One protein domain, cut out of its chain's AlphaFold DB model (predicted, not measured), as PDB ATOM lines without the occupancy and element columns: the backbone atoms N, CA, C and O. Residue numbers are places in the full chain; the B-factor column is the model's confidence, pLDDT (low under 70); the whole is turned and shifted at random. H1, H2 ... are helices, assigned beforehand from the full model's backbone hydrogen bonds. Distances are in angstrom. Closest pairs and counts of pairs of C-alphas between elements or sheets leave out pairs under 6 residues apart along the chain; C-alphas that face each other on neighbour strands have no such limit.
ATOM      1  N   ILE A  11      -0.186 -36.939 -29.942       71.12
ATOM      2  CA  ILE A  11       0.929 -37.779 -30.404       71.12
ATOM      3  C   ILE A  11       0.988 -39.063 -29.579       71.12
ATOM      4  O   ILE A  11       0.930 -40.161 -30.136       71.12
ATOM      5  N   ASN A  12       1.006 -38.939 -28.250       74.56
ATOM      6  CA  ASN A  12       1.012 -40.116 -27.388       74.56
ATOM      7  C   ASN A  12      -0.274 -40.921 -27.500       74.56
ATOM      8  O   ASN A  12      -0.231 -42.149 -27.440       74.56
ATOM      9  N   LYS A  13      -1.415 -40.262 -27.733       76.81
ATOM     10  CA  LYS A  13      -2.662 -40.971 -28.015       76.81
ATOM     11  C   LYS A  13      -2.529 -41.867 -29.251       76.81
ATOM     12  O   LYS A  13      -2.882 -43.033 -29.162       76.81
ATOM     13  N   THR A  14      -1.988 -41.372 -30.365       78.88
ATOM     14  CA  THR A  14      -1.797 -42.182 -31.583       78.88
ATOM     15  C   THR A  14      -0.883 -43.385 -31.346       78.88
ATOM     16  O   THR A  14      -1.139 -44.466 -31.870       78.88
ATOM     17  N   ILE A  15       0.164 -43.221 -30.539       79.12
ATOM     18  CA  ILE A  15       1.083 -44.311 -30.189       79.12
ATOM     19  C   ILE A  15       0.382 -45.365 -29.317       79.12
ATOM     20  O   ILE A  15       0.523 -46.565 -29.560       79.12
ATOM     21  N   VAL A  16      -0.402 -44.926 -28.329       78.56
ATOM     22  CA  VAL A  16      -1.201 -45.805 -27.464       78.56
ATOM     23  C   VAL A  16      -2.274 -46.540 -28.269       78.56
ATOM     24  O   VAL A  16      -2.401 -47.753 -28.127       78.56
ATOM     25  N   ASP A  17      -2.996 -45.843 -29.147       83.25
ATOM     26  CA  ASP A  17      -4.013 -46.436 -30.021       83.25
ATOM     27  C   ASP A  17      -3.368 -47.505 -30.929       83.25
ATOM     28  O   ASP A  17      -3.813 -48.651 -30.946       83.25
ATOM     29  N   ARG A  18      -2.221 -47.197 -31.557       84.00
ATOM     30  CA  ARG A  18      -1.449 -48.158 -32.366       84.00
ATOM     31  C   ARG A  18      -1.010 -49.385 -31.567       84.00
ATOM     32  O   ARG A  18      -1.027 -50.495 -32.090       84.00
ATOM     33  N   LYS A  19      -0.607 -49.217 -30.305       83.25
ATOM     34  CA  LYS A  19      -0.260 -50.341 -29.424       83.25
ATOM     35  C   LYS A  19      -1.454 -51.272 -29.220       83.25
ATOM     36  O   LYS A  19      -1.287 -52.485 -29.326       83.25
ATOM     37  N   TYR A  20      -2.636 -50.725 -28.946       83.19
ATOM     38  CA  TYR A  20      -3.846 -51.533 -28.797       83.19
ATOM     39  C   TYR A  20      -4.261 -52.202 -30.112       83.19
ATOM     40  O   TYR A  20      -4.629 -53.374 -30.083       83.19
ATOM     41  N   ASP A  21      -4.115 -51.521 -31.249       87.38
ATOM     42  CA  ASP A  21      -4.388 -52.098 -32.570       87.38
ATOM     43  C   ASP A  21      -3.479 -53.293 -32.877       87.38
ATOM     44  O   ASP A  21      -3.934 -54.292 -33.429       87.38
ATOM     45  N   VAL A  22      -2.195 -53.222 -32.509       85.88
ATOM     46  CA  VAL A  22      -1.269 -54.350 -32.673       85.88
ATOM     47  C   VAL A  22      -1.604 -55.483 -31.705       85.88
ATOM     48  O   VAL A  22      -1.628 -56.639 -32.116       85.88
ATOM     49  N   LEU A  23      -1.894 -55.182 -30.435       83.44
ATOM     50  CA  LEU A  23      -2.279 -56.206 -29.456       83.44
ATOM     51  C   LEU A  23      -3.569 -56.935 -29.860       83.44
ATOM     52  O   LEU A  23      -3.699 -58.127 -29.611       83.44
ATOM     53  N   ALA A  24      -4.498 -56.244 -30.522       89.56
ATOM     54  CA  ALA A  24      -5.734 -56.833 -31.029       89.56
ATOM     55  C   ALA A  24      -5.521 -57.812 -32.201       89.56
ATOM     56  O   ALA A  24      -6.432 -58.576 -32.519       89.56
ATOM     57  N   LYS A  25      -4.346 -57.800 -32.849       87.06
ATOM     58  CA  LYS A  25      -4.004 -58.704 -33.960       87.06
ATOM     59  C   LYS A  25      -3.495 -60.072 -33.506       87.06
ATOM     60  O   LYS A  25      -3.452 -60.975 -34.341       87.06
ATOM     61  N   ASP A  26      -3.136 -60.228 -32.233       81.31
ATOM     62  CA  ASP A  26      -2.642 -61.483 -31.651       81.31
ATOM     63  C   ASP A  26      -1.564 -62.143 -32.547       81.31
ATOM     64  O   ASP A  26      -0.617 -61.469 -32.968       81.31
ATOM     65  N   ASP A  27      -1.737 -63.408 -32.940       83.81
ATOM     66  CA  ASP A  27      -0.801 -64.160 -33.792       83.81
ATOM     67  C   ASP A  27      -0.616 -63.598 -35.219       83.81
ATOM     68  O   ASP A  27       0.288 -64.016 -35.944       83.81
ATOM     69  N   SER A  28      -1.462 -62.657 -35.656       86.12
ATOM     70  CA  SER A  28      -1.385 -62.045 -36.995       86.12
ATOM     71  C   SER A  28      -0.519 -60.780 -37.062       86.12
ATOM     72  O   SER A  28      -0.395 -60.172 -38.129       86.12
ATOM     73  N   ALA A  29       0.087 -60.372 -35.942       85.12
ATOM     74  CA  ALA A  29       0.975 -59.216 -35.892       85.12
ATOM     75  C   ALA A  29       2.262 -59.441 -36.708       85.12
ATOM     76  O   ALA A  29       2.919 -60.482 -36.638       85.12
ATOM     77  N   THR A  30       2.659 -58.431 -37.479       90.44
ATOM     78  CA  THR A  30       3.895 -58.469 -38.270       90.44
ATOM     79  C   THR A  30       5.140 -58.313 -37.393       90.44
ATOM     80  O   THR A  30       5.093 -57.753 -36.298       90.44
ATOM     81  N   ALA A  31       6.301 -58.747 -37.896       86.56
ATOM     82  CA  ALA A  31       7.574 -58.618 -37.178       86.56
ATOM     83  C   ALA A  31       7.883 -57.166 -36.750       86.56
ATOM     84  O   ALA A  31       8.322 -56.945 -35.625       86.56
ATOM     85  N   ALA A  32       7.575 -56.184 -37.606       85.56
ATOM     86  CA  ALA A  32       7.752 -54.760 -37.312       85.56
ATOM     87  C   ALA A  32       6.795 -54.247 -36.217       85.56
ATOM     88  O   ALA A  32       7.139 -53.363 -35.436       85.56
ATOM     89  N   GLU A  33       5.584 -54.797 -36.138       85.56
ATOM     90  CA  GLU A  33       4.612 -54.450 -35.098       85.56
ATOM     91  C   GLU A  33       4.992 -55.056 -33.740       85.56
ATOM     92  O   GLU A  33       4.854 -54.401 -32.706       85.56
ATOM     93  N   LEU A  34       5.540 -56.272 -33.740       84.62
ATOM     94  CA  LEU A  34       6.098 -56.905 -32.544       84.62
ATOM     95  C   LEU A  34       7.362 -56.187 -32.046       84.62
ATOM     96  O   LEU A  34       7.583 -56.104 -30.840       84.62
ATOM     97  N   GLU A  35       8.187 -55.659 -32.952       84.94
ATOM     98  CA  GLU A  35       9.345 -54.820 -32.618       84.94
ATOM     99  C   GLU A  35       8.910 -53.498 -31.973       84.94
ATOM    100  O   GLU A  35       9.375 -53.169 -30.883       84.94
ATOM    101  N   PHE A  36       7.912 -52.826 -32.557       83.88
ATOM    102  CA  PHE A  36       7.279 -51.647 -31.961       83.88
ATOM    103  C   PHE A  36       6.740 -51.920 -30.543       83.88
ATOM    104  O   PHE A  36       6.971 -51.129 -29.630       83.88
ATOM    105  N   LEU A  37       6.060 -53.054 -30.314       80.38
ATOM    106  CA  LEU A  37       5.564 -53.418 -28.979       80.38
ATOM    107  C   LEU A  37       6.683 -53.645 -27.956       80.38
ATOM    108  O   LEU A  37       6.497 -53.337 -26.778       80.38
ATOM    109  N   LYS A  38       7.829 -54.187 -28.383       79.31
ATOM    110  CA  LYS A  38       9.001 -54.376 -27.516       79.31
ATOM    111  C   LYS A  38       9.621 -53.039 -27.128       79.31
ATOM    112  O   LYS A  38       9.961 -52.848 -25.962       79.31
ATOM    113  N   GLU A  39       9.724 -52.117 -28.077       74.06
ATOM    114  CA  GLU A  39      10.263 -50.772 -27.861       74.06
ATOM    115  C   GLU A  39       9.359 -49.942 -26.924       74.06
ATOM    116  O   GLU A  39       9.851 -49.256 -26.034       74.06
ATOM    117  N   PHE A  40       8.033 -50.104 -27.034       70.12
ATOM    118  CA  PHE A  40       7.015 -49.414 -26.220       70.12
ATOM    119  C   PHE A  40       6.452 -50.231 -25.035       70.12
ATOM    120  O   PHE A  40       5.378 -49.926 -24.484       70.12
ATOM    121  N   SER A  41       7.141 -51.300 -24.624       65.50
ATOM    122  CA  SER A  41       6.759 -52.073 -23.439       65.50
ATOM    123  C   SER A  41       6.986 -51.251 -22.166       65.50
ATOM    124  O   SER A  41       8.025 -50.620 -21.998       65.50
ATOM    125  N   ILE A  42       6.027 -51.293 -21.233       55.41
ATOM    126  CA  ILE A  42       6.045 -50.532 -19.964       55.41
ATOM    127  C   ILE A  42       7.309 -50.835 -19.142       55.41
ATOM    128  O   ILE A  42       7.840 -49.952 -18.476       55.41
ATOM    129  N   SER A  43       7.828 -52.059 -19.244       55.72
ATOM    130  CA  SER A  43       9.076 -52.499 -18.614       55.72
ATOM    131  C   SER A  43      10.348 -51.872 -19.206       55.72
ATOM    132  O   SER A  43      11.336 -51.770 -18.490       55.72
ATOM    133  N   ASN A  44      10.327 -51.420 -20.466       54.19
ATOM    134  CA  ASN A  44      11.445 -50.717 -21.113       54.19
ATOM    135  C   ASN A  44      11.327 -49.188 -21.010       54.19
ATOM    136  O   ASN A  44      12.315 -48.484 -21.196       54.19
ATOM    137  N   LEU A  45      10.134 -48.667 -20.708       56.75
ATOM    138  CA  LEU A  45       9.870 -47.226 -20.663       56.75
ATOM    139  C   LEU A  45      10.346 -46.545 -19.377       56.75
ATOM    140  O   LEU A  45      10.351 -45.317 -19.348       56.75
ATOM    141  N   GLY A  46      10.743 -47.302 -18.343       50.22
ATOM    142  CA  GLY A  46      11.310 -46.751 -17.107       50.22
ATOM    143  C   GLY A  46      10.516 -45.543 -16.611       50.22
ATOM    144  O   GLY A  46      11.058 -44.444 -16.546       50.22
ATOM    145  N   LEU A  47       9.217 -45.735 -16.338       53.19
ATOM    146  CA  LEU A  47       8.245 -44.672 -16.011       53.19
ATOM    147  C   LEU A  47       8.570 -43.873 -14.735       53.19
ATOM    148  O   LEU A  47       7.757 -43.067 -14.293       53.19
ATOM    149  N   GLU A  48       9.736 -44.102 -14.143       54.47
ATOM    150  CA  GLU A  48      10.235 -43.337 -13.016       54.47
ATOM    151  C   GLU A  48      10.906 -42.026 -13.458       54.47
ATOM    152  O   GLU A  48      10.934 -41.116 -12.638       54.47
ATOM    153  N   ASP A  49      11.387 -41.869 -14.713       52.47
ATOM    154  CA  ASP A  49      12.119 -40.632 -15.076       52.47
ATOM    155  C   ASP A  49      12.370 -40.355 -16.584       52.47
ATOM    156  O   ASP A  49      13.456 -39.928 -16.981       52.47
ATOM    157  N   THR A  50      11.413 -40.602 -17.489       56.19
ATOM    158  CA  THR A  50      11.645 -40.409 -18.939       56.19
ATOM    159  C   THR A  50      10.830 -39.262 -19.560       56.19
ATOM    160  O   THR A  50       9.676 -39.444 -19.958       56.19
ATOM    161  N   PRO A  51      11.457 -38.087 -19.792       57.84
ATOM    162  CA  PRO A  51      10.914 -37.021 -20.642       57.84
ATOM    163  C   PRO A  51      10.523 -37.512 -22.046       57.84
ATOM    164  O   PRO A  51       9.640 -36.939 -22.673       57.84
ATOM    165  N   ALA A  52      11.139 -38.599 -22.524       57.31
ATOM    166  CA  ALA A  52      10.884 -39.220 -23.826       57.31
ATOM    167  C   ALA A  52       9.451 -39.754 -24.007       57.31
ATOM    168  O   ALA A  52       9.013 -39.942 -25.141       57.31
ATOM    169  N   VAL A  53       8.722 -40.003 -22.912       61.28
ATOM    170  CA  VAL A  53       7.325 -40.461 -22.968       61.28
ATOM    171  C   VAL A  53       6.366 -39.290 -23.087       61.28
ATOM    172  O   VAL A  53       5.235 -39.486 -23.503       61.28
ATOM    173  N   PHE A  54       6.777 -38.068 -22.748       64.94
ATOM    174  CA  PHE A  54       5.939 -36.889 -22.915       64.94
ATOM    175  C   PHE A  54       6.078 -36.331 -24.324       64.94
ATOM    176  O   PHE A  54       7.137 -36.407 -24.943       64.94
ATOM    177  N   ASN A  55       4.995 -35.737 -24.824       71.56
ATOM    178  CA  ASN A  55       5.038 -35.017 -26.082       71.56
ATOM    179  C   ASN A  55       6.205 -34.008 -26.076       71.56
ATOM    180  O   ASN A  55       6.236 -33.152 -25.186       71.56
ATOM    181  N   PRO A  56       7.131 -34.060 -27.055       75.12
ATOM    182  CA  PRO A  56       8.273 -33.147 -27.120       75.12
ATOM    183  C   PRO A  56       7.869 -31.669 -27.134       75.12
ATOM    184  O   PRO A  56       8.652 -30.819 -26.724       75.12
ATOM    185  N   PHE A  57       6.633 -31.356 -27.551       70.31
ATOM    186  CA  PHE A  57       6.076 -30.006 -27.447       70.31
ATOM    187  C   PHE A  57       6.110 -29.457 -26.013       70.31
ATOM    188  O   PHE A  57       6.368 -28.273 -25.840       70.31
ATOM    189  N   PHE A  58       5.930 -30.298 -24.988       70.00
ATOM    190  CA  PHE A  58       6.003 -29.884 -23.580       70.00
ATOM    191  C   PHE A  58       7.426 -29.556 -23.102       70.00
ATOM    192  O   PHE A  58       7.593 -29.080 -21.986       70.00
ATOM    193  N   GLN A  59       8.448 -29.819 -23.918       74.00
ATOM    194  CA  GLN A  59       9.849 -29.505 -23.618       74.00
ATOM    195  C   GLN A  59      10.352 -28.285 -24.398       74.00
ATOM    196  O   GLN A  59      11.525 -27.922 -24.287       74.00
ATOM    197  N   LEU A  60       9.501 -27.658 -25.219       78.44
ATOM    198  CA  LEU A  60       9.883 -26.466 -25.962       78.44
ATOM    199  C   LEU A  60      10.158 -25.315 -24.992       78.44
ATOM    200  O   LEU A  60       9.330 -24.965 -24.153       78.44
ATOM    201  N   SER A  61      11.331 -24.699 -25.144       77.31
ATOM    202  CA  SER A  61      11.684 -23.473 -24.431       77.31
ATOM    203  C   SER A  61      10.644 -22.391 -24.729       77.31
ATOM    204  O   SER A  61      10.580 -21.901 -25.856       77.31
ATOM    205  N   GLY A  62       9.874 -21.999 -23.713       73.31
ATOM    206  CA  GLY A  62       8.831 -20.979 -23.831       73.31
ATOM    207  C   GLY A  62       7.433 -21.513 -24.149       73.31
ATOM    208  O   GLY A  62       6.591 -20.712 -24.528       73.31
ATOM    209  N   PHE A  63       7.197 -22.826 -24.020       68.75
ATOM    210  CA  PHE A  63       5.852 -23.397 -23.980       68.75
ATOM    211  C   PHE A  63       5.550 -23.962 -22.585       68.75
ATOM    212  O   PHE A  63       6.112 -24.976 -22.176       68.75
ATOM    213  N   ASP A  64       4.638 -23.323 -21.867       70.69
ATOM    214  CA  ASP A  64       4.021 -23.797 -20.637       70.69
ATOM    215  C   ASP A  64       2.550 -24.107 -20.935       70.69
ATOM    216  O   ASP A  64       1.730 -23.213 -21.116       70.69
TER     217      ASP A  64
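Overview. This is residues 11 to 64 of the 211 residues of an uncharacterized protein of Puccinia coronata f. sp. avenae (UniProt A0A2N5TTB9). A long helix, H1, and a shorter one, H2, form an open V, meeting near the short loop that joins them, and from H2 a long winding stretch, residues 40 to 55, leads to a single short turn of helix, H3, near the other end of a loose rod. H3 touches neither of the other helices. The printed part has 54 residues, with three named helices in the order H1, H2, H3 and no named strand; the class is all helix, though under half of the residues, 26 of 54, are in named elements. The whole is loose, with a radius of gyration of the C-alphas of 13.6 A, and its C-alphas span 45 by 20 by 14 A.

Along the chain. The printed part begins with H1, residues 11 to 23, whose first C-alpha, that of Ile 11, is at (0.929, -37.779, -30.404). H1 measures 18.7 A from first to last C-alpha and ends with C-alpha 23 at (-2.279, -56.206, -29.456). H2 follows as residues 31 to 39, 12.5 A from first to last C-alpha. H3 is residues 56 to 59, 5.3 A long by the same measure, and ends with C-alpha 59 at (9.849, -29.505, -23.618).

Arrangement. H1, the longest helix with 13 residues, touches H2 with residues 19 to 22 alone. Their closest C-alphas are those of Val 22 and Glu 33, 6.4 A apart. The two helices run opposite ways at a steep tilt of 55 degrees, and their centres are 12.0 A apart. H3 is apart from H1 and from H2. In H1 and H2 each backbone O i to N i+4 pair is within hydrogen-bond range. H3, with 4 residues, is too short for such a pair, but its one O i to N i+3 pair is within range.

Size, cuts and confidence. The two C-alphas farthest apart are those of Asp 27, between H1 and H2, and Gly 62, after H3, at 45.3 A. The first and last printed C-alphas, those of Ile 11 and Asp 64, are 17.3 A apart. The printed part has no cut. The link from H1 to H2 is short, with 7 residues, and the link from H2 to H3 is long, with 16. The mean pLDDT of the printed part is 73.9; residues 41 to 54 and residue 63 are under 70, the model's low-confidence places.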